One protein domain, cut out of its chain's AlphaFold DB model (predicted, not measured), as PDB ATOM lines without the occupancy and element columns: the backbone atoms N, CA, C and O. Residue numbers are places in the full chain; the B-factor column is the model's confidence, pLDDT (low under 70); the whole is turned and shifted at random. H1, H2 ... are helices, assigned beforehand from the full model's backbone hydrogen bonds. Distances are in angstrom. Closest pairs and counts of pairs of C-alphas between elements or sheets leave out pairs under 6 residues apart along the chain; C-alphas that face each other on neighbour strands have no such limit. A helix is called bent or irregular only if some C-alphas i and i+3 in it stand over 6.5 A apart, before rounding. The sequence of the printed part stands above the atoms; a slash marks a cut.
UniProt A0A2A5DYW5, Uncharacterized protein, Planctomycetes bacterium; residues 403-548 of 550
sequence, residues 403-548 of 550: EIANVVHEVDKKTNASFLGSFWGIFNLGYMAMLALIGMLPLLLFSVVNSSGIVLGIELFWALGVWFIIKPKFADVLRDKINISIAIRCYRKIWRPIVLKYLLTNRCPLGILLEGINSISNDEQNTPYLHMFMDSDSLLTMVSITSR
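AT A GLANCE: This is residues 403 to 548 of the 550 residues of an uncharacterized protein of Planctomycetes bacterium (UniProt A0A2A5DYW5). The model is a long helical hairpin with a small head of short helices at one end: H2 and H3a run side by side in opposite ways, each with a kink along its length, and H1, H3b, H4, H5 and H6 make the head. H5 packs on the last part of H3a, with H4 folded against H5, while H3b turns away from H3a between H1 and H6; at the far end of the hairpin, residues 447 to 455 stick out alone. The printed part has 146 residues with six named helices, H1 to H6 in that order along the chain, and no named strand, and its class is all helix. The whole is only just loose, close to extended, with a radius of gyration of the C-alphas of 21.5 A; it spans 73 by 26 by 22 A, and the hairpin makes the length.

HOW THE PARTS SIT: H1, residues 403 to 416, is close to but not clearly touching H2, residues 419 to 448; their closest C-alphas, those of Thr 415 and Gly 421, are 5.0 A apart. H2 is only just irregular, with C-alphas 439 and 442 at 6.8 A, and has a kink of 36 degrees near residue 440. H3, residues 453 to 506, was assigned as one helix by its hydrogen bonds but is bent, with C-alphas 493 and 496 at 7.0 A; its arms are H3a, residues 453 to 493, and H3b, residues 496 to 506, at a steep tilt of 55 degrees. H3a is itself irregular, with C-alphas 473 and 476 at 6.7 A, and has a kink of 45 degrees near residue 470. H2 and H3a form a helical hairpin and touch at a shallow tilt of 5 degrees, opposite ways, closest at the C-alphas of Pro 442 and Leu 460, 6.4 A. H1 touches H3b with residues 407 to 411 alone, at a shallow tilt of 22 degrees, opposite ways; the C-alphas of Val 411 and Ile 498 are closest, at 6.9 A. H4, residues 510 to 520, touches H1, closest at the C-alphas of Ile 404 and Gly 516, 6.4 A. H5, residues 527 to 535, forms a helical hairpin with H4 at a shallow tilt of 10 degrees; their closest C-alphas, those of Leu 514 and His 531, are 6.2 A apart. H5 also touches residues 484 to 491 of H3a, closest at the C-alphas of Ala 487 and Tyr 529, 6.7 A. H6, residues 538 to 546, touches H3b at a shallow tilt of 7 degrees, the same way, closest at the C-alphas of Leu 503 and Ser 544, 6.2 A. H4 and H6 only just touch, with 3 pairs of C-alphas within 8 A, the closest being Leu 510 and Ser 544 at 5.6 A. Among the pairs that are apart are H1 and H6, and H2 and H5. Every O i to N i+4 pair is within hydrogen-bond range in H1, H3b, H4, H5 and H6; in H2 it is 23 of 26 and in H3a 33 of 37.

IN THESE COORDINATES: H1 begins at C-alpha 403, at (274.464, 310.623, 275.199), and measures 19.9 A from first to last C-alpha. H2 measures 41.1 A and ends at C-alpha 448, at (254.656, 301.040, 328.664). H3a measures 54.3 A, and H3b follows from residue 496. H4 and H5 have 11 and 9 residues, and H6, of 9 residues, ends at C-alpha 546, at (270.344, 296.715, 261.791).

THE WHOLE: The two C-alphas farthest apart are those of Asn 450 and Arg 548, 74.1 A. The printed part has no cut. The links are tight but for the short one from H4 to H5, and none is long. The mean pLDDT of the printed part is 78.3, and 17 residues are under 70, among them 449 to 451, 521 to 525 and 545 to 548.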
ATOM      1  N   GLU A 403     275.742 310.955 275.820       81.81
ATOM      2  CA  GLU A 403     274.464 310.623 275.199       81.81
ATOM      3  C   GLU A 403     273.714 309.515 275.946       81.81
ATOM      4  O   GLU A 403     272.508 309.640 276.166       81.81
ATOM      5  N   ILE A 404     274.416 308.469 276.392       82.06
ATOM      6  CA  ILE A 404     273.836 307.406 277.221       82.06
ATOM      7  C   ILE A 404     273.335 307.993 278.544       82.06
ATOM      8  O   ILE A 404     272.209 307.702 278.952       82.06
ATOM      9  N   ALA A 405     274.112 308.876 279.179       82.62
ATOM     10  CA  ALA A 405     273.680 309.569 280.391       82.62
ATOM     11  C   ALA A 405     272.401 310.390 280.168       82.62
ATOM     12  O   ALA A 405     271.501 310.375 281.008       82.62
ATOM     13  N   ASN A 406     272.257 311.038 279.009       85.44
ATOM     14  CA  ASN A 406     271.029 311.748 278.653       85.44
ATOM     15  C   ASN A 406     269.824 310.809 278.476       85.44
ATOM     16  O   ASN A 406     268.718 311.160 278.894       85.44
ATOM     17  N   VAL A 407     270.013 309.619 277.893       86.06
ATOM     18  CA  VAL A 407     268.950 308.605 277.754       86.06
ATOM     19  C   VAL A 407     268.497 308.106 279.119       86.06
ATOM     20  O   VAL A 407     267.295 308.080 279.393       86.06
ATOM     21  N   VAL A 408     269.451 307.747 279.980       85.38
ATOM     22  CA  VAL A 408     269.197 307.291 281.351       85.38
ATOM     23  C   VAL A 408     268.468 308.383 282.141       85.38
ATOM     24  O   VAL A 408     267.393 308.142 282.691       85.38
ATOM     25  N   HIS A 409     268.932 309.630 282.049       85.94
ATOM     26  CA  HIS A 409     268.268 310.765 282.680       85.94
ATOM     27  C   HIS A 409     266.846 311.015 282.135       85.94
ATOM     28  O   HIS A 409     265.933 311.362 282.891       85.94
ATOM     29  N   GLU A 410     266.609 310.842 280.828       87.00
ATOM     30  CA  GLU A 410     265.267 310.960 280.242       87.00
ATOM     31  C   GLU A 410     264.329 309.851 280.750       87.00
ATOM     32  O   GLU A 410     263.160 310.127 281.062       87.00
ATOM     33  N   VAL A 411     264.840 308.620 280.858       87.12
ATOM     34  CA  VAL A 411     264.137 307.472 281.445       87.12
ATOM     35  C   VAL A 411     263.734 307.788 282.882       87.12
ATOM     36  O   VAL A 411     262.548 307.687 283.220       87.12
ATOM     37  N   ASP A 412     264.665 308.257 283.702       85.38
ATOM     38  CA  ASP A 412     264.428 308.568 285.109       85.38
ATOM     39  C   ASP A 412     263.450 309.724 285.290       85.38
ATOM     40  O   ASP A 412     262.458 309.619 286.023       85.38
ATOM     41  N   LYS A 413     263.634 310.806 284.532       87.56
ATOM     42  CA  LYS A 413     262.733 311.961 284.543       87.56
ATOM     43  C   LYS A 413     261.296 311.571 284.201       87.56
ATOM     44  O   LYS A 413     260.364 311.996 284.890       87.56
ATOM     45  N   LYS A 414     261.081 310.765 283.152       87.69
ATOM     46  CA  LYS A 414     259.727 310.323 282.768       87.69
ATOM     47  C   LYS A 414     259.148 309.300 283.735       87.69
ATOM     48  O   LYS A 414     257.940 309.317 283.968       87.69
ATOM     49  N   THR A 415     259.984 308.448 284.318       86.75
ATOM     50  CA  THR A 415     259.560 307.491 285.346       86.75
ATOM     51  C   THR A 415     259.045 308.238 286.566       86.75
ATOM     52  O   THR A 415     257.894 308.034 286.955       86.75
ATOM     53  N   ASN A 416     259.825 309.187 287.084       84.38
ATOM     54  CA  ASN A 416     259.479 310.003 288.248       84.38
ATOM     55  C   ASN A 416     258.247 310.892 288.012       84.38
ATOM     56  O   ASN A 416     257.437 311.075 288.919       84.38
ATOM     57  N   ALA A 417     258.049 311.393 286.789       86.94
ATOM     58  CA  ALA A 417     256.859 312.164 286.422       86.94
ATOM     59  C   ALA A 417     255.587 311.310 286.231       86.94
ATOM     60  O   ALA A 417     254.489 311.854 286.099       86.94
ATOM     61  N   SER A 418     255.706 309.981 286.181       88.62
ATOM     62  CA  SER A 418     254.581 309.079 285.924       88.62
ATOM     63  C   SER A 418     253.868 308.630 287.206       88.62
ATOM     64  O   SER A 418     254.447 308.572 288.292       88.62
ATOM     65  N   PHE A 419     252.604 308.207 287.066       87.38
ATOM     66  CA  PHE A 419     251.868 307.558 288.158       87.38
ATOM     67  C   PHE A 419     252.568 306.280 288.651       87.38
ATOM     68  O   PHE A 419     252.549 305.998 289.846       87.38
ATOM     69  N   LEU A 420     253.208 305.523 287.749       86.19
ATOM     70  CA  LEU A 420     253.933 304.298 288.097       86.19
ATOM     71  C   LEU A 420     255.153 304.596 288.973       86.19
ATOM     72  O   LEU A 420     255.324 303.931 289.989       86.19
ATOM     73  N   GLY A 421     255.944 305.620 288.639       83.62
ATOM     74  CA  GLY A 421     257.074 306.047 289.470       83.62
ATOM     75  C   GLY A 421     256.628 306.620 290.814       83.62
ATOM     76  O   GLY A 421     257.187 306.267 291.849       83.62
ATOM     77  N   SER A 422     255.546 307.406 290.836       85.75
ATOM     78  CA  SER A 422     254.947 307.883 292.094       85.75
ATOM     79  C   SER A 422     254.488 306.721 292.984       85.75
ATOM     80  O   SER A 422     254.770 306.702 294.181       85.75
ATOM     81  N   PHE A 423     253.820 305.720 292.404       86.69
ATOM     82  CA  PHE A 423     253.415 304.510 293.117       86.69
ATOM     83  C   PHE A 423     254.623 303.716 293.623       86.69
ATOM     84  O   PHE A 423     254.613 303.254 294.763       86.69
ATOM     85  N   TRP A 424     255.681 303.604 292.817       86.69
ATOM     86  CA  TRP A 424     256.922 302.939 293.204       86.69
ATOM     87  C   TRP A 424     257.596 303.621 294.399       86.69
ATOM     88  O   TRP A 424     257.965 302.957 295.370       86.69
ATOM     89  N   GLY A 425     257.688 304.952 294.370       84.19
ATOM     90  CA  GLY A 425     258.217 305.755 295.471       84.19
ATOM     91  C   GLY A 425     257.388 305.607 296.747       84.19
ATOM     92  O   GLY A 425     257.945 305.349 297.813       84.19
ATOM     93  N   ILE A 426     256.055 305.684 296.646       86.81
ATOM     94  CA  ILE A 426     255.139 305.492 297.785       86.81
ATOM     95  C   ILE A 426     255.257 304.077 298.356       86.81
ATOM     96  O   ILE A 426     255.275 303.916 299.574       86.81
ATOM     97  N   PHE A 427     255.364 303.055 297.505       86.81
ATOM     98  CA  PHE A 427     255.538 301.672 297.942       86.81
ATOM     99  C   PHE A 427     256.858 301.484 298.695       86.81
ATOM    100  O   PHE A 427     256.854 300.950 299.802       86.81
ATOM    101  N   ASN A 428     257.975 301.978 298.148       85.06
ATOM    102  CA  ASN A 428     259.274 301.910 298.819       85.06
ATOM    103  C   ASN A 428     259.282 302.707 300.133       85.06
ATOM    104  O   ASN A 428     259.798 302.220 301.137       85.06
ATOM    105  N   LEU A 429     258.672 303.895 300.164       87.19
ATOM    106  CA  LEU A 429     258.545 304.697 301.381       87.19
ATOM    107  C   LEU A 429     257.677 303.990 302.430       87.19
ATOM    108  O   LEU A 429     258.042 303.944 303.601       87.19
ATOM    109  N   GLY A 430     256.553 303.405 302.013       85.62
ATOM    110  CA  GLY A 430     255.666 302.619 302.866       85.62
ATOM    111  C   GLY A 430     256.349 301.367 303.412       85.62
ATOM    112  O   GLY A 430     256.216 301.071 304.597       85.62
ATOM    113  N   TYR A 431     257.147 300.683 302.588       83.38
ATOM    114  CA  TYR A 431     257.991 299.569 303.011       83.38
ATOM    115  C   TYR A 431     258.990 300.023 304.079       83.38
ATOM    116  O   TYR A 431     259.015 299.452 305.164       83.38
ATOM    117  N   MET A 432     259.740 301.103 303.836       82.94
ATOM    118  CA  MET A 432     260.701 301.646 304.806       82.94
ATOM    119  C   MET A 432     260.027 302.099 306.107       82.94
ATOM    120  O   MET A 432     260.538 301.817 307.191       82.94
ATOM    121  N   ALA A 433     258.860 302.740 306.024       84.69
ATOM    122  CA  ALA A 433     258.070 303.127 307.189       84.69
ATOM    123  C   ALA A 433     257.569 301.904 307.970       84.69
ATOM    124  O   ALA A 433     257.615 301.904 309.198       84.69
ATOM    125  N   MET A 434     257.148 300.840 307.280       83.19
ATOM    126  CA  MET A 434     256.779 299.569 307.904       83.19
ATOM    127  C   MET A 434     257.981 298.940 308.620       83.19
ATOM    128  O   MET A 434     257.843 298.544 309.776       83.19
ATOM    129  N   LEU A 435     259.164 298.898 307.990       80.56
ATOM    130  CA  LEU A 435     260.386 298.397 308.635       80.56
ATOM    131  C   LEU A 435     260.733 299.223 309.885       80.56
ATOM    132  O   LEU A 435     261.053 298.658 310.928       80.56
ATOM    133  N   ALA A 436     260.631 300.553 309.798       80.75
ATOM    134  CA  ALA A 436     260.895 301.453 310.917       80.75
ATOM    135  C   ALA A 436     259.881 301.272 312.059       80.75
ATOM    136  O   ALA A 436     260.275 301.228 313.221       80.75
ATOM    137  N   LEU A 437     258.589 301.114 311.751       80.62
ATOM    138  CA  LEU A 437     257.540 300.862 312.744       80.62
ATOM    139  C   LEU A 437     257.728 299.516 313.445       80.62
ATOM    140  O   LEU A 437     257.620 299.454 314.668       80.62
ATOM    141  N   ILE A 438     258.056 298.460 312.697       76.56
ATOM    142  CA  ILE A 438     258.351 297.143 313.275       76.56
ATOM    143  C   ILE A 438     259.601 297.223 314.161       76.56
ATOM    144  O   ILE A 438     259.598 296.678 315.261       76.56
ATOM    145  N   GLY A 439     260.631 297.961 313.736       72.50
ATOM    146  CA  GLY A 439     261.829 298.209 314.542       72.50
ATOM    147  C   GLY A 439     261.585 299.074 315.786       72.50
ATOM    148  O   GLY A 439     262.257 298.887 316.797       72.50
ATOM    149  N   MET A 440     260.616 299.996 315.749       77.44
ATOM    150  CA  MET A 440     260.249 300.851 316.887       77.44
ATOM    151  C   MET A 440     259.247 300.204 317.853       77.44
ATOM    152  O   MET A 440     259.171 300.625 319.007       77.44
ATOM    153  N   LEU A 441     258.500 299.178 317.433       77.75
ATOM    154  CA  LEU A 441     257.512 298.486 318.271       77.75
ATOM    155  C   LEU A 441     258.096 297.988 319.616       77.75
ATOM    156  O   LEU A 441     257.463 298.233 320.645       77.75
ATOM    157  N   PRO A 442     259.306 297.386 319.678       71.19
ATOM    158  CA  PRO A 442     259.928 296.989 320.943       71.19
ATOM    159  C   PRO A 442     260.268 298.182 321.849       71.19
ATOM    160  O   PRO A 442     260.119 298.093 323.066       71.19
ATOM    161  N   LEU A 443     260.677 299.318 321.270       70.81
ATOM    162  CA  LEU A 443     260.981 300.549 322.016       70.81
ATOM    163  C   LEU A 443     259.716 301.194 322.601       70.81
ATOM    164  O   LEU A 443     259.740 301.733 323.707       70.81
ATOM    165  N   LEU A 444     258.593 301.124 321.883       73.19
ATOM    166  CA  LEU A 444     257.301 301.593 322.385       73.19
ATOM    167  C   LEU A 444     256.762 300.680 323.490       73.19
ATOM    168  O   LEU A 444     256.328 301.188 324.522       73.19
ATOM    169  N   LEU A 445     256.849 299.357 323.330       70.56
ATOM    170  CA  LEU A 445     256.482 298.407 324.386       70.56
ATOM    171  C   LEU A 445     257.336 298.597 325.656       70.56
ATOM    172  O   LEU A 445     256.792 298.550 326.759       70.56
ATOM    173  N   PHE A 446     258.626 298.927 325.511       67.69
ATOM    174  CA  PHE A 446     259.519 299.281 326.624       67.69
ATOM    175  C   PHE A 446     258.997 300.463 327.458       67.69
ATOM    176  O   PHE A 446     259.033 300.420 328.683       67.69
ATOM    177  N   SER A 447     258.471 301.509 326.811       68.19
ATOM    178  CA  SER A 447     257.948 302.696 327.511       68.19
ATOM    179  C   SER A 447     256.686 302.433 328.345       68.19
ATOM    180  O   SER A 447     256.388 303.196 329.263       68.19
ATOM    181  N   VAL A 448     255.946 301.363 328.033       73.44
ATOM    182  CA  VAL A 448     254.656 301.040 328.664       73.44
ATOM    183  C   VAL A 448     254.820 299.990 329.764       73.44
ATOM    184  O   VAL A 448     254.113 300.028 330.771       73.44
ATOM    185  N   VAL A 449     255.755 299.051 329.601       69.31
ATOM    186  CA  VAL A 449     255.953 297.943 330.539       69.31
ATOM    187  C   VAL A 449     257.086 298.278 331.507       69.31
ATOM    188  O   VAL A 449     258.260 298.215 331.156       69.31
ATOM    189  N   ASN A 450     256.734 298.567 332.762       65.25
ATOM    190  CA  ASN A 450     257.661 298.846 333.867       65.25
ATOM    191  C   ASN A 450     258.387 297.561 334.338       65.25
ATOM    192  O   ASN A 450     258.236 297.114 335.474       65.25
ATOM    193  N   SER A 451     259.094 296.902 333.420       62.84
ATOM    194  CA  SER A 451     259.776 295.622 333.623       62.84
ATOM    195  C   SER A 451     261.282 295.815 333.798       62.84
ATOM    196  O   SER A 451     261.877 296.770 333.302       62.84
ATOM    197  N   SER A 452     261.923 294.906 334.536       70.88
ATOM    198  CA  SER A 452     263.381 294.897 334.695       70.88
ATOM    199  C   SER A 452     264.062 294.766 333.328       70.88
ATOM    200  O   SER A 452     263.718 293.855 332.572       70.88
ATOM    201  N   GLY A 453     265.070 295.598 333.043       68.88
ATOM    202  CA  GLY A 453     265.727 295.684 331.725       68.88
ATOM    203  C   GLY A 453     266.296 294.375 331.146       68.88
ATOM    204  O   GLY A 453     266.577 294.313 329.955       68.88
ATOM    205  N   ILE A 454     266.424 293.313 331.947       72.44
ATOM    206  CA  ILE A 454     266.891 291.984 331.516       72.44
ATOM    207  C   ILE A 454     265.829 291.234 330.692       72.44
ATOM    208  O   ILE A 454     266.166 290.645 329.669       72.44
ATOM    209  N   VAL A 455     264.555 291.273 331.101       71.94
ATOM    210  CA  VAL A 455     263.457 290.613 330.360       71.94
ATOM    211  C   VAL A 455     263.294 291.268 328.987       71.94
ATOM    212  O   VAL A 455     263.179 290.587 327.974       71.94
ATOM    213  N   LEU A 456     263.438 292.591 328.951       62.53
ATOM    214  CA  LEU A 456     263.442 293.387 327.730       62.53
ATOM    215  C   LEU A 456     264.625 293.075 326.819       62.53
ATOM    216  O   LEU A 456     264.429 292.929 325.622       62.53
ATOM    217  N   GLY A 457     265.839 292.927 327.358       70.56
ATOM    218  CA  GLY A 457     266.999 292.536 326.552       70.56
ATOM    219  C   GLY A 457     266.782 291.203 325.825       70.56
ATOM    220  O   GLY A 457     267.165 291.063 324.667       70.56
ATOM    221  N   ILE A 458     266.103 290.256 326.478       75.75
ATOM    222  CA  ILE A 458     265.765 288.949 325.903       75.75
ATOM    223  C   ILE A 458     264.671 289.086 324.836       75.75
ATOM    224  O   ILE A 458     264.829 288.552 323.740       75.75
ATOM    225  N   GLU A 459     263.593 289.825 325.102       68.06
ATOM    226  CA  GLU A 459     262.518 290.050 324.123       68.06
ATOM    227  C   GLU A 459     263.003 290.816 322.885       68.06
ATOM    228  O   GLU A 459     262.642 290.465 321.763       68.06
ATOM    229  N   LEU A 460     263.875 291.811 323.061       71.69
ATOM    230  CA  LEU A 460     264.458 292.594 321.970       71.69
ATOM    231  C   LEU A 460     265.435 291.746 321.146       71.69
ATOM    232  O   LEU A 460     265.430 291.827 319.920       71.69
ATOM    233  N   PHE A 461     266.211 290.872 321.794       76.44
ATOM    234  CA  PHE A 461     267.067 289.901 321.112       76.44
ATOM    235  C   PHE A 461     266.251 288.885 320.297       76.44
ATOM    236  O   PHE A 461     266.596 288.616 319.149       76.44
ATOM    237  N   TRP A 462     265.139 288.372 320.835       78.69
ATOM    238  CA  TRP A 462     264.233 287.489 320.091       78.69
ATOM    239  C   TRP A 462     263.523 288.212 318.948       78.69
ATOM    240  O   TRP A 462     263.451 287.669 317.851       78.69
ATOM    241  N   ALA A 463     263.045 289.439 319.162       72.00
ATOM    242  CA  ALA A 463     262.409 290.242 318.121       72.00
ATOM    243  C   ALA A 463     263.387 290.561 316.980       72.00
ATOM    244  O   ALA A 463     263.044 290.374 315.814       72.00
ATOM    245  N   LEU A 464     264.622 290.965 317.302       75.81
ATOM    246  CA  LEU A 464     265.683 291.174 316.314       75.81
ATOM    247  C   LEU A 464     266.077 289.861 315.628       75.81
ATOM    248  O   LEU A 464     266.217 289.836 314.411       75.81
ATOM    249  N   GLY A 465     266.201 288.759 316.369       77.31
ATOM    250  CA  GLY A 465     266.529 287.444 315.815       77.31
ATOM    251  C   GLY A 465     265.468 286.936 314.836       77.31
ATOM    252  O   GLY A 465     265.787 286.552 313.714       77.31
ATOM    253  N   VAL A 466     264.190 287.005 315.218       76.00
ATOM    254  CA  VAL A 466     263.051 286.659 314.355       76.00
ATOM    255  C   VAL A 466     262.985 287.598 313.147       76.00
ATOM    256  O   VAL A 466     262.750 287.144 312.030       76.00
ATOM    257  N   TRP A 467     263.268 288.887 313.330       72.94
ATOM    258  CA  TRP A 467     263.334 289.862 312.242       72.94
ATOM    259  C   TRP A 467     264.433 289.554 311.222       72.94
ATOM    260  O   TRP A 467     264.160 289.542 310.023       72.94
ATOM    261  N   PHE A 468     265.650 289.238 311.674       75.12
ATOM    262  CA  PHE A 468     266.761 288.844 310.802       75.12
ATOM    263  C   PHE A 468     266.457 287.572 309.998       75.12
ATOM    264  O   PHE A 468     266.998 287.397 308.911       75.12
ATOM    265  N   ILE A 469     265.563 286.711 310.495       73.81
ATOM    266  CA  ILE A 469     265.119 285.498 309.796       73.81
ATOM    267  C   ILE A 469     263.972 285.797 308.812       73.81
ATOM    268  O   ILE A 469     263.964 285.265 307.700       73.81
ATOM    269  N   ILE A 470     263.002 286.635 309.196       72.44
ATOM    270  CA  ILE A 470     261.809 286.941 308.384       72.44
ATOM    271  C   ILE A 470     262.123 287.922 307.250       72.44
ATOM    272  O   ILE A 470     261.628 287.738 306.136       72.44
ATOM    273  N   LYS A 471     262.945 288.947 307.509       76.12
ATOM    274  CA  LYS A 471     263.274 290.007 306.548       76.12
ATOM    275  C   LYS A 471     263.782 289.457 305.199       76.12
ATOM    276  O   LYS A 471     263.100 289.700 304.204       76.12
ATOM    277  N   PRO A 472     264.870 288.660 305.141       70.56
ATOM    278  CA  PRO A 472     265.397 288.180 303.863       70.56
ATOM    279  C   PRO A 472     264.479 287.152 303.190       70.56
ATOM    280  O   PRO A 472     264.429 287.078 301.969       70.56
ATOM    281  N   LYS A 473     263.735 286.348 303.964       72.50
ATOM    282  CA  LYS A 473     262.905 285.265 303.407       72.50
ATOM    283  C   LYS A 473     261.558 285.726 302.862       72.50
ATOM    284  O   LYS A 473     261.039 285.098 301.947       72.50
ATOM    285  N   PHE A 474     260.972 286.771 303.439       70.31
ATOM    286  CA  PHE A 474     259.611 287.190 303.101       70.31
ATOM    287  C   PHE A 474     259.520 288.654 302.693       70.31
ATOM    288  O   PHE A 474     258.904 288.947 301.672       70.31
ATOM    289  N   ALA A 475     260.109 289.570 303.467       73.62
ATOM    290  CA  ALA A 475     259.950 291.002 303.223       73.62
ATOM    291  C   ALA A 475     260.687 291.438 301.950       73.62
ATOM    292  O   ALA A 475     260.083 292.075 301.089       73.62
ATOM    293  N   ASP A 476     261.943 291.015 301.796       78.50
ATOM    294  CA  ASP A 476     262.752 291.353 300.625       78.50
ATOM    295  C   ASP A 476     262.230 290.627 299.370       78.50
ATOM    296  O   ASP A 476     261.970 291.273 298.365       78.50
ATOM    297  N   VAL A 477     261.872 289.337 299.461       80.88
ATOM    298  CA  VAL A 477     261.257 288.590 298.339       80.88
ATOM    299  C   VAL A 477     259.944 289.222 297.856       80.88
ATOM    300  O   VAL A 477     259.685 289.292 296.653       80.88
ATOM    301  N   LEU A 478     259.079 289.668 298.774       79.88
ATOM    302  CA  LEU A 478     257.817 290.316 298.409       79.88
ATOM    303  C   LEU A 478     258.061 291.698 297.791       79.88
ATOM    304  O   LEU A 478     257.419 292.045 296.798       79.88
ATOM    305  N   ARG A 479     258.994 292.468 298.363       82.50
ATOM    306  CA  ARG A 479     259.415 293.765 297.833       82.50
ATOM    307  C   ARG A 479     259.970 293.614 296.420       82.50
ATOM    308  O   ARG A 479     259.543 294.354 295.541       82.50
ATOM    309  N   ASP A 480     260.844 292.641 296.195       83.50
ATOM    310  CA  ASP A 480     261.481 292.396 294.904       83.50
ATOM    311  C   ASP A 480     260.451 291.973 293.859       83.50
ATOM    312  O   ASP A 480     260.412 292.552 292.780       83.50
ATOM    313  N   LYS A 481     259.516 291.073 294.192       85.19
ATOM    314  CA  LYS A 481     258.410 290.714 293.284       85.19
ATOM    315  C   LYS A 481     257.565 291.922 292.872       85.19
ATOM    316  O   LYS A 481     257.201 292.052 291.702       85.19
ATOM    317  N   ILE A 482     257.234 292.800 293.819       84.38
ATOM    318  CA  ILE A 482     256.435 294.000 293.540       84.38
ATOM    319  C   ILE A 482     257.251 295.009 292.725       84.38
ATOM    320  O   ILE A 482     256.737 295.534 291.738       84.38
ATOM    321  N   ASN A 483     258.515 295.238 293.085       85.56
ATOM    322  CA  ASN A 483     259.425 296.109 292.346       85.56
ATOM    323  C   ASN A 483     259.611 295.625 290.908       85.56
ATOM    324  O   ASN A 483     259.436 296.423 289.998       85.56
ATOM    325  N   ILE A 484     259.861 294.332 290.693       85.31
ATOM    326  CA  ILE A 484     259.962 293.725 289.360       85.31
ATOM    327  C   ILE A 484     258.659 293.942 288.585       85.31
ATOM    328  O   ILE A 484     258.693 294.374 287.439       85.31
ATOM    329  N   SER A 485     257.493 293.725 289.200       85.38
ATOM    330  CA  SER A 485     256.203 293.943 288.526       85.38
ATOM    331  C   SER A 485     255.982 295.405 288.113       85.38
ATOM    332  O   SER A 485     255.484 295.681 287.018       85.38
ATOM    333  N   ILE A 486     256.359 296.357 288.972       85.38
ATOM    334  CA  ILE A 486     256.305 297.790 288.658       85.38
ATOM    335  C   ILE A 486     257.318 298.124 287.559       85.38
ATOM    336  O   ILE A 486     256.954 298.794 286.594       85.38
ATOM    337  N   ALA A 487     258.543 297.607 287.659       86.00
ATOM    338  CA  ALA A 487     259.620 297.837 286.710       86.00
ATOM    339  C   ALA A 487     259.284 297.272 285.320       86.00
ATOM    340  O   ALA A 487     259.449 297.989 284.342       86.00
ATOM    341  N   ILE A 488     258.669 296.086 285.211       84.31
ATOM    342  CA  ILE A 488     258.138 295.546 283.941       84.31
ATOM    343  C   ILE A 488     257.129 296.520 283.319       84.31
ATOM    344  O   ILE A 488     257.153 296.786 282.116       84.31
ATOM    345  N   ARG A 489     256.222 297.093 284.122       85.88
ATOM    346  CA  ARG A 489     255.230 298.063 283.626       85.88
ATOM    347  C   ARG A 489     255.875 299.379 283.195       85.88
ATOM    348  O   ARG A 489     255.442 299.948 282.190       85.88
ATOM    349  N   CYS A 490     256.875 299.856 283.934       86.19
ATOM    350  CA  CYS A 490     257.675 301.024 283.568       86.19
ATOM    351  C   CYS A 490     258.451 300.767 282.273       86.19
ATOM    352  O   CYS A 490     258.391 301.591 281.363       86.19
ATOM    353  N   TYR A 491     259.070 299.595 282.139       85.88
ATOM    354  CA  TYR A 491     259.793 299.184 280.944       85.88
ATOM    355  C   TYR A 491     258.887 299.192 279.713       85.88
ATOM    356  O   TYR A 491     259.144 299.927 278.761       85.88
ATOM    357  N   ARG A 492     257.748 298.487 279.780       83.25
ATOM    358  CA  ARG A 492     256.765 298.405 278.686       83.25
ATOM    359  C   ARG A 492     256.251 299.769 278.224       83.25
ATOM    360  O   ARG A 492     256.052 299.974 277.031       83.25
ATOM    361  N   LYS A 493     255.956 300.677 279.161       84.31
ATOM    362  CA  LYS A 493     255.240 301.930 278.858       84.31
ATOM    363  C   LYS A 493     256.144 303.140 278.664       84.31
ATOM    364  O   LYS A 493     255.731 304.081 277.991       84.31
ATOM    365  N   ILE A 494     257.308 303.157 279.304       85.56
ATOM    366  CA  ILE A 494     258.145 304.352 279.439       85.56
ATOM    367  C   ILE A 494     259.549 304.077 278.914       85.56
ATOM    368  O   ILE A 494     259.988 304.809 278.034       85.56
ATOM    369  N   TRP A 495     260.239 303.047 279.408       89.31
ATOM    370  CA  TRP A 495     261.677 302.888 279.145       89.31
ATOM    371  C   TRP A 495     261.948 302.393 277.727       89.31
ATOM    372  O   TRP A 495     262.654 303.050 276.965       89.31
ATOM    373  N   ARG A 496     261.303 301.293 277.332       85.62
ATOM    374  CA  ARG A 496     261.502 300.643 276.033       85.62
ATOM    375  C   ARG A 496     261.296 301.584 274.831       85.62
ATOM    376  O   ARG A 496     262.142 301.571 273.943       85.62
ATOM    377  N   PRO A 497     260.267 302.462 274.779       86.88
ATOM    378  CA  PRO A 497     260.141 303.445 273.698       86.88
ATOM    379  C   PRO A 497     261.270 304.479 273.618       86.88
ATOM    380  O   PRO A 497     261.580 304.950 272.526       86.88
ATOM    381  N   ILE A 498     261.843 304.877 274.759       86.56
ATOM    382  CA  ILE A 498     262.935 305.860 274.812       86.56
ATOM    383  C   ILE A 498     264.212 305.213 274.283       86.56
ATOM    384  O   ILE A 498     264.847 305.764 273.386       86.56
ATOM    385  N   VAL A 499     264.519 304.009 274.773       86.12
ATOM    386  CA  VAL A 499     265.684 303.225 274.352       86.12
ATOM    387  C   VAL A 499     265.604 302.870 272.867       86.12
ATOM    388  O   VAL A 499     266.555 303.106 272.131       86.12
ATOM    389  N   LEU A 500     264.448 302.401 272.383       84.25
ATOM    390  CA  LEU A 500     264.262 302.094 270.962       84.25
ATOM    391  C   LEU A 500     264.483 303.330 270.079       84.25
ATOM    392  O   LEU A 500     265.136 303.251 269.042       84.25
ATOM    393  N   LYS A 501     263.951 304.489 270.488       84.44
ATOM    394  CA  LYS A 501     264.159 305.745 269.760       84.44
ATOM    395  C   LYS A 501     265.644 306.110 269.709       84.44
ATOM    396  O   LYS A 501     266.103 306.568 268.666       84.44
ATOM    397  N   TYR A 502     266.367 305.926 270.812       84.69
ATOM    398  CA  TYR A 502     267.802 306.179 270.869       84.69
ATOM    399  C   TYR A 502     268.571 305.273 269.904       84.69
ATOM    400  O   TYR A 502     269.291 305.789 269.055       84.69
ATOM    401  N   LEU A 503     268.343 303.956 269.947       80.56
ATOM    402  CA  LEU A 503     269.010 302.997 269.057       80.56
ATOM    403  C   LEU A 503     268.751 303.299 267.573       80.56
ATOM    404  O   LEU A 503     269.689 303.321 266.781       80.56
ATOM    405  N   LEU A 504     267.507 303.628 267.208       78.12
ATOM    406  CA  LEU A 504     267.156 304.002 265.831       78.12
ATOM    407  C   LEU A 504     267.806 305.319 265.372       78.12
ATOM    408  O   LEU A 504     268.037 305.500 264.180       78.12
ATOM    409  N   THR A 505     268.066 306.254 266.293       78.94
ATOM    410  CA  THR A 505     268.594 307.588 265.948       78.94
ATOM    411  C   THR A 505     270.119 307.608 265.943       78.94
ATOM    412  O   THR A 505     270.717 308.105 264.992       78.94
ATOM    413  N   ASN A 506     270.739 307.054 266.987       75.19
ATOM    414  CA  ASN A 506     272.169 307.199 267.258       75.19
ATOM    415  C   ASN A 506     272.975 305.959 266.860       75.19
ATOM    416  O   ASN A 506     274.198 305.999 266.915       75.19
ATOM    417  N   ARG A 507     272.312 304.870 266.436       72.00
ATOM    418  CA  ARG A 507     272.960 303.668 265.878       72.00
ATOM    419  C   ARG A 507     273.982 303.006 266.811       72.00
ATOM    420  O   ARG A 507     274.878 302.299 266.362       72.00
ATOM    421  N   CYS A 508     273.833 303.224 268.113       73.44
ATOM    422  CA  CYS A 508     274.721 302.681 269.128       73.44
ATOM    423  C   CYS A 508     274.551 301.152 269.231       73.44
ATOM    424  O   CYS A 508     273.416 300.684 269.369       73.44
ATOM    425  N   PRO A 509     275.643 300.365 269.209       74.94
ATOM    426  CA  PRO A 509     275.591 298.949 269.542       74.94
ATOM    427  C   PRO A 509     275.020 298.717 270.948       74.94
ATOM    428  O   PRO A 509     275.440 299.360 271.908       74.94
ATOM    429  N   LEU A 510     274.116 297.744 271.096       78.44
ATOM    430  CA  LEU A 510     273.447 297.442 272.362       78.44
ATOM    431  C   LEU A 510     274.451 297.095 273.467       78.44
ATOM    432  O   LEU A 510     274.262 297.528 274.595       78.44
ATOM    433  N   GLY A 511     275.540 296.390 273.141       74.44
ATOM    434  CA  GLY A 511     276.606 296.084 274.101       74.44
ATOM    435  C   GLY A 511     277.251 297.339 274.700       74.44
ATOM    436  O   GLY A 511     277.377 297.433 275.915       74.44
ATOM    437  N   ILE A 512     277.556 298.343 273.869       77.00
ATOM    438  CA  ILE A 512     278.112 299.631 274.322       77.00
ATOM    439  C   ILE A 512     277.078 300.389 275.162       77.00
ATOM    440  O   ILE A 512     277.414 300.972 276.191       77.00
ATOM    441  N   LEU A 513     275.805 300.347 274.759       81.31
ATOM    442  CA  LEU A 513     274.720 300.950 275.527       81.31
ATOM    443  C   LEU A 513     274.571 300.302 276.914       81.31
ATOM    444  O   LEU A 513     274.443 301.014 277.905       81.31
ATOM    445  N   LEU A 514     274.613 298.970 277.001       82.25
ATOM    446  CA  LEU A 514     274.538 298.226 278.263       82.25
ATOM    447  C   LEU A 514     275.755 298.501 279.156       82.25
ATOM    448  O   LEU A 514     275.595 298.736 280.354       82.25
ATOM    449  N   GLU A 515     276.956 298.543 278.579       80.44
ATOM    450  CA  GLU A 515     278.193 298.865 279.296       80.44
ATOM    451  C   GLU A 515     278.173 300.307 279.837       80.44
ATOM    452  O   GLU A 515     278.499 300.547 281.004       80.44
ATOM    453  N   GLY A 516     277.687 301.263 279.040       78.44
ATOM    454  CA  GLY A 516     277.479 302.647 279.464       78.44
ATOM    455  C   GLY A 516     276.401 302.795 280.543       78.44
ATOM    456  O   GLY A 516     276.579 303.543 281.498       78.44
ATOM    457  N   ILE A 517     275.304 302.041 280.460       81.75
ATOM    458  CA  ILE A 517     274.274 302.008 281.511       81.75
ATOM    459  C   ILE A 517     274.856 301.438 282.815       81.75
ATOM    460  O   ILE A 517     274.605 301.981 283.893       81.75
ATOM    461  N   ASN A 518     275.679 300.388 282.737       80.56
ATOM    462  CA  ASN A 518     276.340 299.803 283.905       80.56
ATOM    463  C   ASN A 518     277.343 300.757 284.557       80.56
ATOM    464  O   ASN A 518     277.411 300.804 285.786       80.56
ATOM    465  N   SER A 519     278.081 301.549 283.776       76.88
ATOM    466  CA  SER A 519     279.017 302.533 284.334       76.88
ATOM    467  C   SER A 519     278.305 303.672 285.085       76.88
ATOM    468  O   SER A 519     278.852 304.200 286.054       76.88
ATOM    469  N   ILE A 520     277.052 303.975 284.724       73.88
ATOM    470  CA  ILE A 520     276.183 304.967 285.387       73.88
ATOM    471  C   ILE A 520     275.422 304.363 286.591       73.88
ATOM    472  O   ILE A 520     274.899 305.086 287.439       73.88
ATOM    473  N   SER A 521     275.381 303.031 286.722       61.34
ATOM    474  CA  SER A 521     274.507 302.299 287.661       61.34
ATOM    475  C   SER A 521     274.709 302.571 289.155       61.34
ATOM    476  O   SER A 521     273.853 302.195 289.956       61.34
ATOM    477  N   ASN A 522     275.789 303.252 289.547       56.97
ATOM    478  CA  ASN A 522     276.071 303.525 290.955       56.97
ATOM    479  C   ASN A 522     275.146 304.585 291.590       56.97
ATOM    480  O   ASN A 522     275.034 304.589 292.816       56.97
ATOM    481  N   ASP A 523     274.460 305.427 290.806       55.84
ATOM    482  CA  ASP A 523     273.709 306.577 291.345       55.84
ATOM    483  C   ASP A 523     272.173 306.503 291.205       55.84
ATOM    484  O   ASP A 523     271.466 307.225 291.913       55.84
ATOM    485  N   GLU A 524     271.612 305.617 290.370       65.38
ATOM    486  CA  GLU A 524     270.172 305.629 290.049       65.38
ATOM    487  C   GLU A 524     269.447 304.299 290.339       65.38
ATOM    488  O   GLU A 524     269.905 303.197 290.042       65.38
ATOM    489  N   GLN A 525     268.251 304.401 290.936       67.00
ATOM    490  CA  GLN A 525     267.477 303.260 291.451       67.00
ATOM    491  C   GLN A 525     266.895 302.355 290.342       67.00
ATOM    492  O   GLN A 525     266.536 301.204 290.607       67.00
ATOM    493  N   ASN A 526     266.786 302.866 289.111       72.00
ATOM    494  CA  ASN A 526     266.135 302.188 287.985       72.00
ATOM    495  C   ASN A 526     267.121 301.423 287.087       72.00
ATOM    496  O   ASN A 526     266.713 300.485 286.397       72.00
ATOM    497  N   THR A 527     268.405 301.778 287.126       74.88
ATOM    498  CA  THR A 527     269.453 301.313 286.205       74.88
ATOM    499  C   THR A 527     269.649 299.791 286.184       74.88
ATOM    500  O   THR A 527     269.705 299.232 285.088       74.88
ATOM    501  N   PRO A 528     269.637 299.070 287.327       79.44
ATOM    502  CA  PRO A 528     269.766 297.609 287.321       79.44
ATOM    503  C   PRO A 528     268.598 296.898 286.623       79.44
ATOM    504  O   PRO A 528     268.794 295.913 285.917       79.44
ATOM    505  N   TYR A 529     267.371 297.408 286.792       82.25
ATOM    506  CA  TYR A 529     266.189 296.849 286.129       82.25
ATOM    507  C   TYR A 529     266.179 297.181 284.639       82.25
ATOM    508  O   TYR A 529     265.789 296.344 283.830       82.25
ATOM    509  N   LEU A 530     266.601 298.395 284.277       81.88
ATOM    510  CA  LEU A 530     266.724 298.811 282.886       81.88
ATOM    511  C   LEU A 530     267.710 297.911 282.135       81.88
ATOM    512  O   LEU A 530     267.339 297.370 281.099       81.88
ATOM    513  N   HIS A 531     268.902 297.685 282.698       82.62
ATOM    514  CA  HIS A 531     269.890 296.763 282.136       82.62
ATOM    515  C   HIS A 531     269.317 295.350 281.980       82.62
ATOM    516  O   HIS A 531     269.346 294.796 280.887       82.62
ATOM    517  N   MET A 532     268.741 294.786 283.050       81.56
ATOM    518  CA  MET A 532     268.180 293.429 283.035       81.56
ATOM    519  C   MET A 532     267.127 293.241 281.934       81.56
ATOM    520  O   MET A 532     267.135 292.228 281.244       81.56
ATOM    521  N   PHE A 533     266.215 294.204 281.758       82.75
ATOM    522  CA  PHE A 533     265.176 294.082 280.736       82.75
ATOM    523  C   PHE A 533     265.696 294.333 279.324       82.75
ATOM    524  O   PHE A 533     265.232 293.666 278.404       82.75
ATOM    525  N   MET A 534     266.646 295.255 279.151       80.50
ATOM    526  CA  MET A 534     267.255 295.522 277.847       80.50
ATOM    527  C   MET A 534     268.058 294.333 277.329       80.50
ATOM    528  O   MET A 534     267.947 294.015 276.151       80.50
ATOM    529  N   ASP A 535     268.804 293.665 278.209       76.25
ATOM    530  CA  ASP A 535     269.551 292.444 277.891       76.25
ATOM    531  C   ASP A 535     268.616 291.316 277.410       76.25
ATOM    532  O   ASP A 535     268.911 290.592 276.466       76.25
ATOM    533  N   SER A 536     267.414 291.236 277.991       71.81
ATOM    534  CA  SER A 536     266.391 290.258 277.601       71.81
ATOM    535  C   SER A 536     265.511 290.656 276.402       71.81
ATOM    536  O   SER A 536     264.650 289.874 276.005       71.81
ATOM    537  N   ASP A 537     265.645 291.864 275.839       75.25
ATOM    538  CA  ASP A 537     264.728 292.364 274.802       75.25
ATOM    539  C   ASP A 537     265.278 292.142 273.391       75.25
ATOM    540  O   ASP A 537     265.976 292.990 272.826       75.25
ATOM    541  N   SER A 538     264.881 291.025 272.777       70.06
ATOM    542  CA  SER A 538     265.308 290.627 271.429       70.06
ATOM    543  C   SER A 538     265.048 291.697 270.357       70.06
ATOM    544  O   SER A 538     265.772 291.761 269.362       70.06
ATOM    545  N   LEU A 539     264.052 292.577 270.552       73.12
ATOM    546  CA  LEU A 539     263.777 293.684 269.630       73.12
ATOM    547  C   LEU A 539     264.908 294.720 269.628       73.12
ATOM    548  O   LEU A 539     265.295 295.203 268.563       73.12
ATOM    549  N   LEU A 540     265.414 295.092 270.807       74.75
ATOM    550  CA  LEU A 540     266.486 296.084 270.919       74.75
ATOM    551  C   LEU A 540     267.782 295.538 270.322       74.75
ATOM    552  O   LEU A 540     268.476 296.257 269.605       74.75
ATOM    553  N   THR A 541     268.054 294.255 270.556       72.06
ATOM    554  CA  THR A 541     269.192 293.539 269.979       72.06
ATOM    555  C   THR A 541     269.129 293.545 268.457       72.06
ATOM    556  O   THR A 541     270.096 293.928 267.802       72.06
ATOM    557  N   MET A 542     267.970 293.223 267.874       70.94
ATOM    558  CA  MET A 542     267.795 293.265 266.424       70.94
ATOM    559  C   MET A 542     268.034 294.669 265.850       70.94
ATOM    560  O   MET A 542     268.763 294.816 264.874       70.94
ATOM    561  N   VAL A 543     267.441 295.706 266.447       74.69
ATOM    562  CA  VAL A 543     267.588 297.095 265.969       74.69
ATOM    563  C   VAL A 543     269.029 297.594 266.110       74.69
ATOM    564  O   VAL A 543     269.532 298.321 265.257       74.69
ATOM    565  N   SER A 544     269.730 297.169 267.157       74.69
ATOM    566  CA  SER A 544     271.160 297.439 267.284       74.69
ATOM    567  C   SER A 544     271.990 296.753 266.201       74.69
ATOM    568  O   SER A 544     273.088 297.217 265.905       74.69
ATOM    569  N   ILE A 545     271.545 295.623 265.666       68.12
ATOM    570  CA  ILE A 545     272.267 294.938 264.599       68.12
ATOM    571  C   ILE A 545     271.956 295.586 263.259       68.12
ATOM    572  O   ILE A 545     272.872 295.799 262.472       68.12
ATOM    573  N   THR A 546     270.705 295.992 263.018       66.69
ATOM    574  CA  THR A 546     270.344 296.715 261.791       66.69
ATOM    575  C   THR A 546     271.192 297.970 261.607       66.69
ATOM    576  O   THR A 546     271.544 298.317 260.483       66.69
ATOM    577  N   SER A 547     271.582 298.624 262.706       65.81
ATOM    578  CA  SER A 547     272.450 299.797 262.661       65.81
ATOM    579  C   SER A 547     273.919 299.504 262.332       65.81
ATOM    580  O   SER A 547     274.628 300.450 262.010       65.81
ATOM    581  N   ARG A 548     274.373 298.240 262.391       64.69
ATOM    582  CA  ARG A 548     275.739 297.809 262.023       64.69
ATOM    583  C   ARG A 548     275.918 297.552 260.523       64.69
ATOM    584  O   ARG A 548     277.039 297.559 260.040       64.69
TER     585      ARG A 548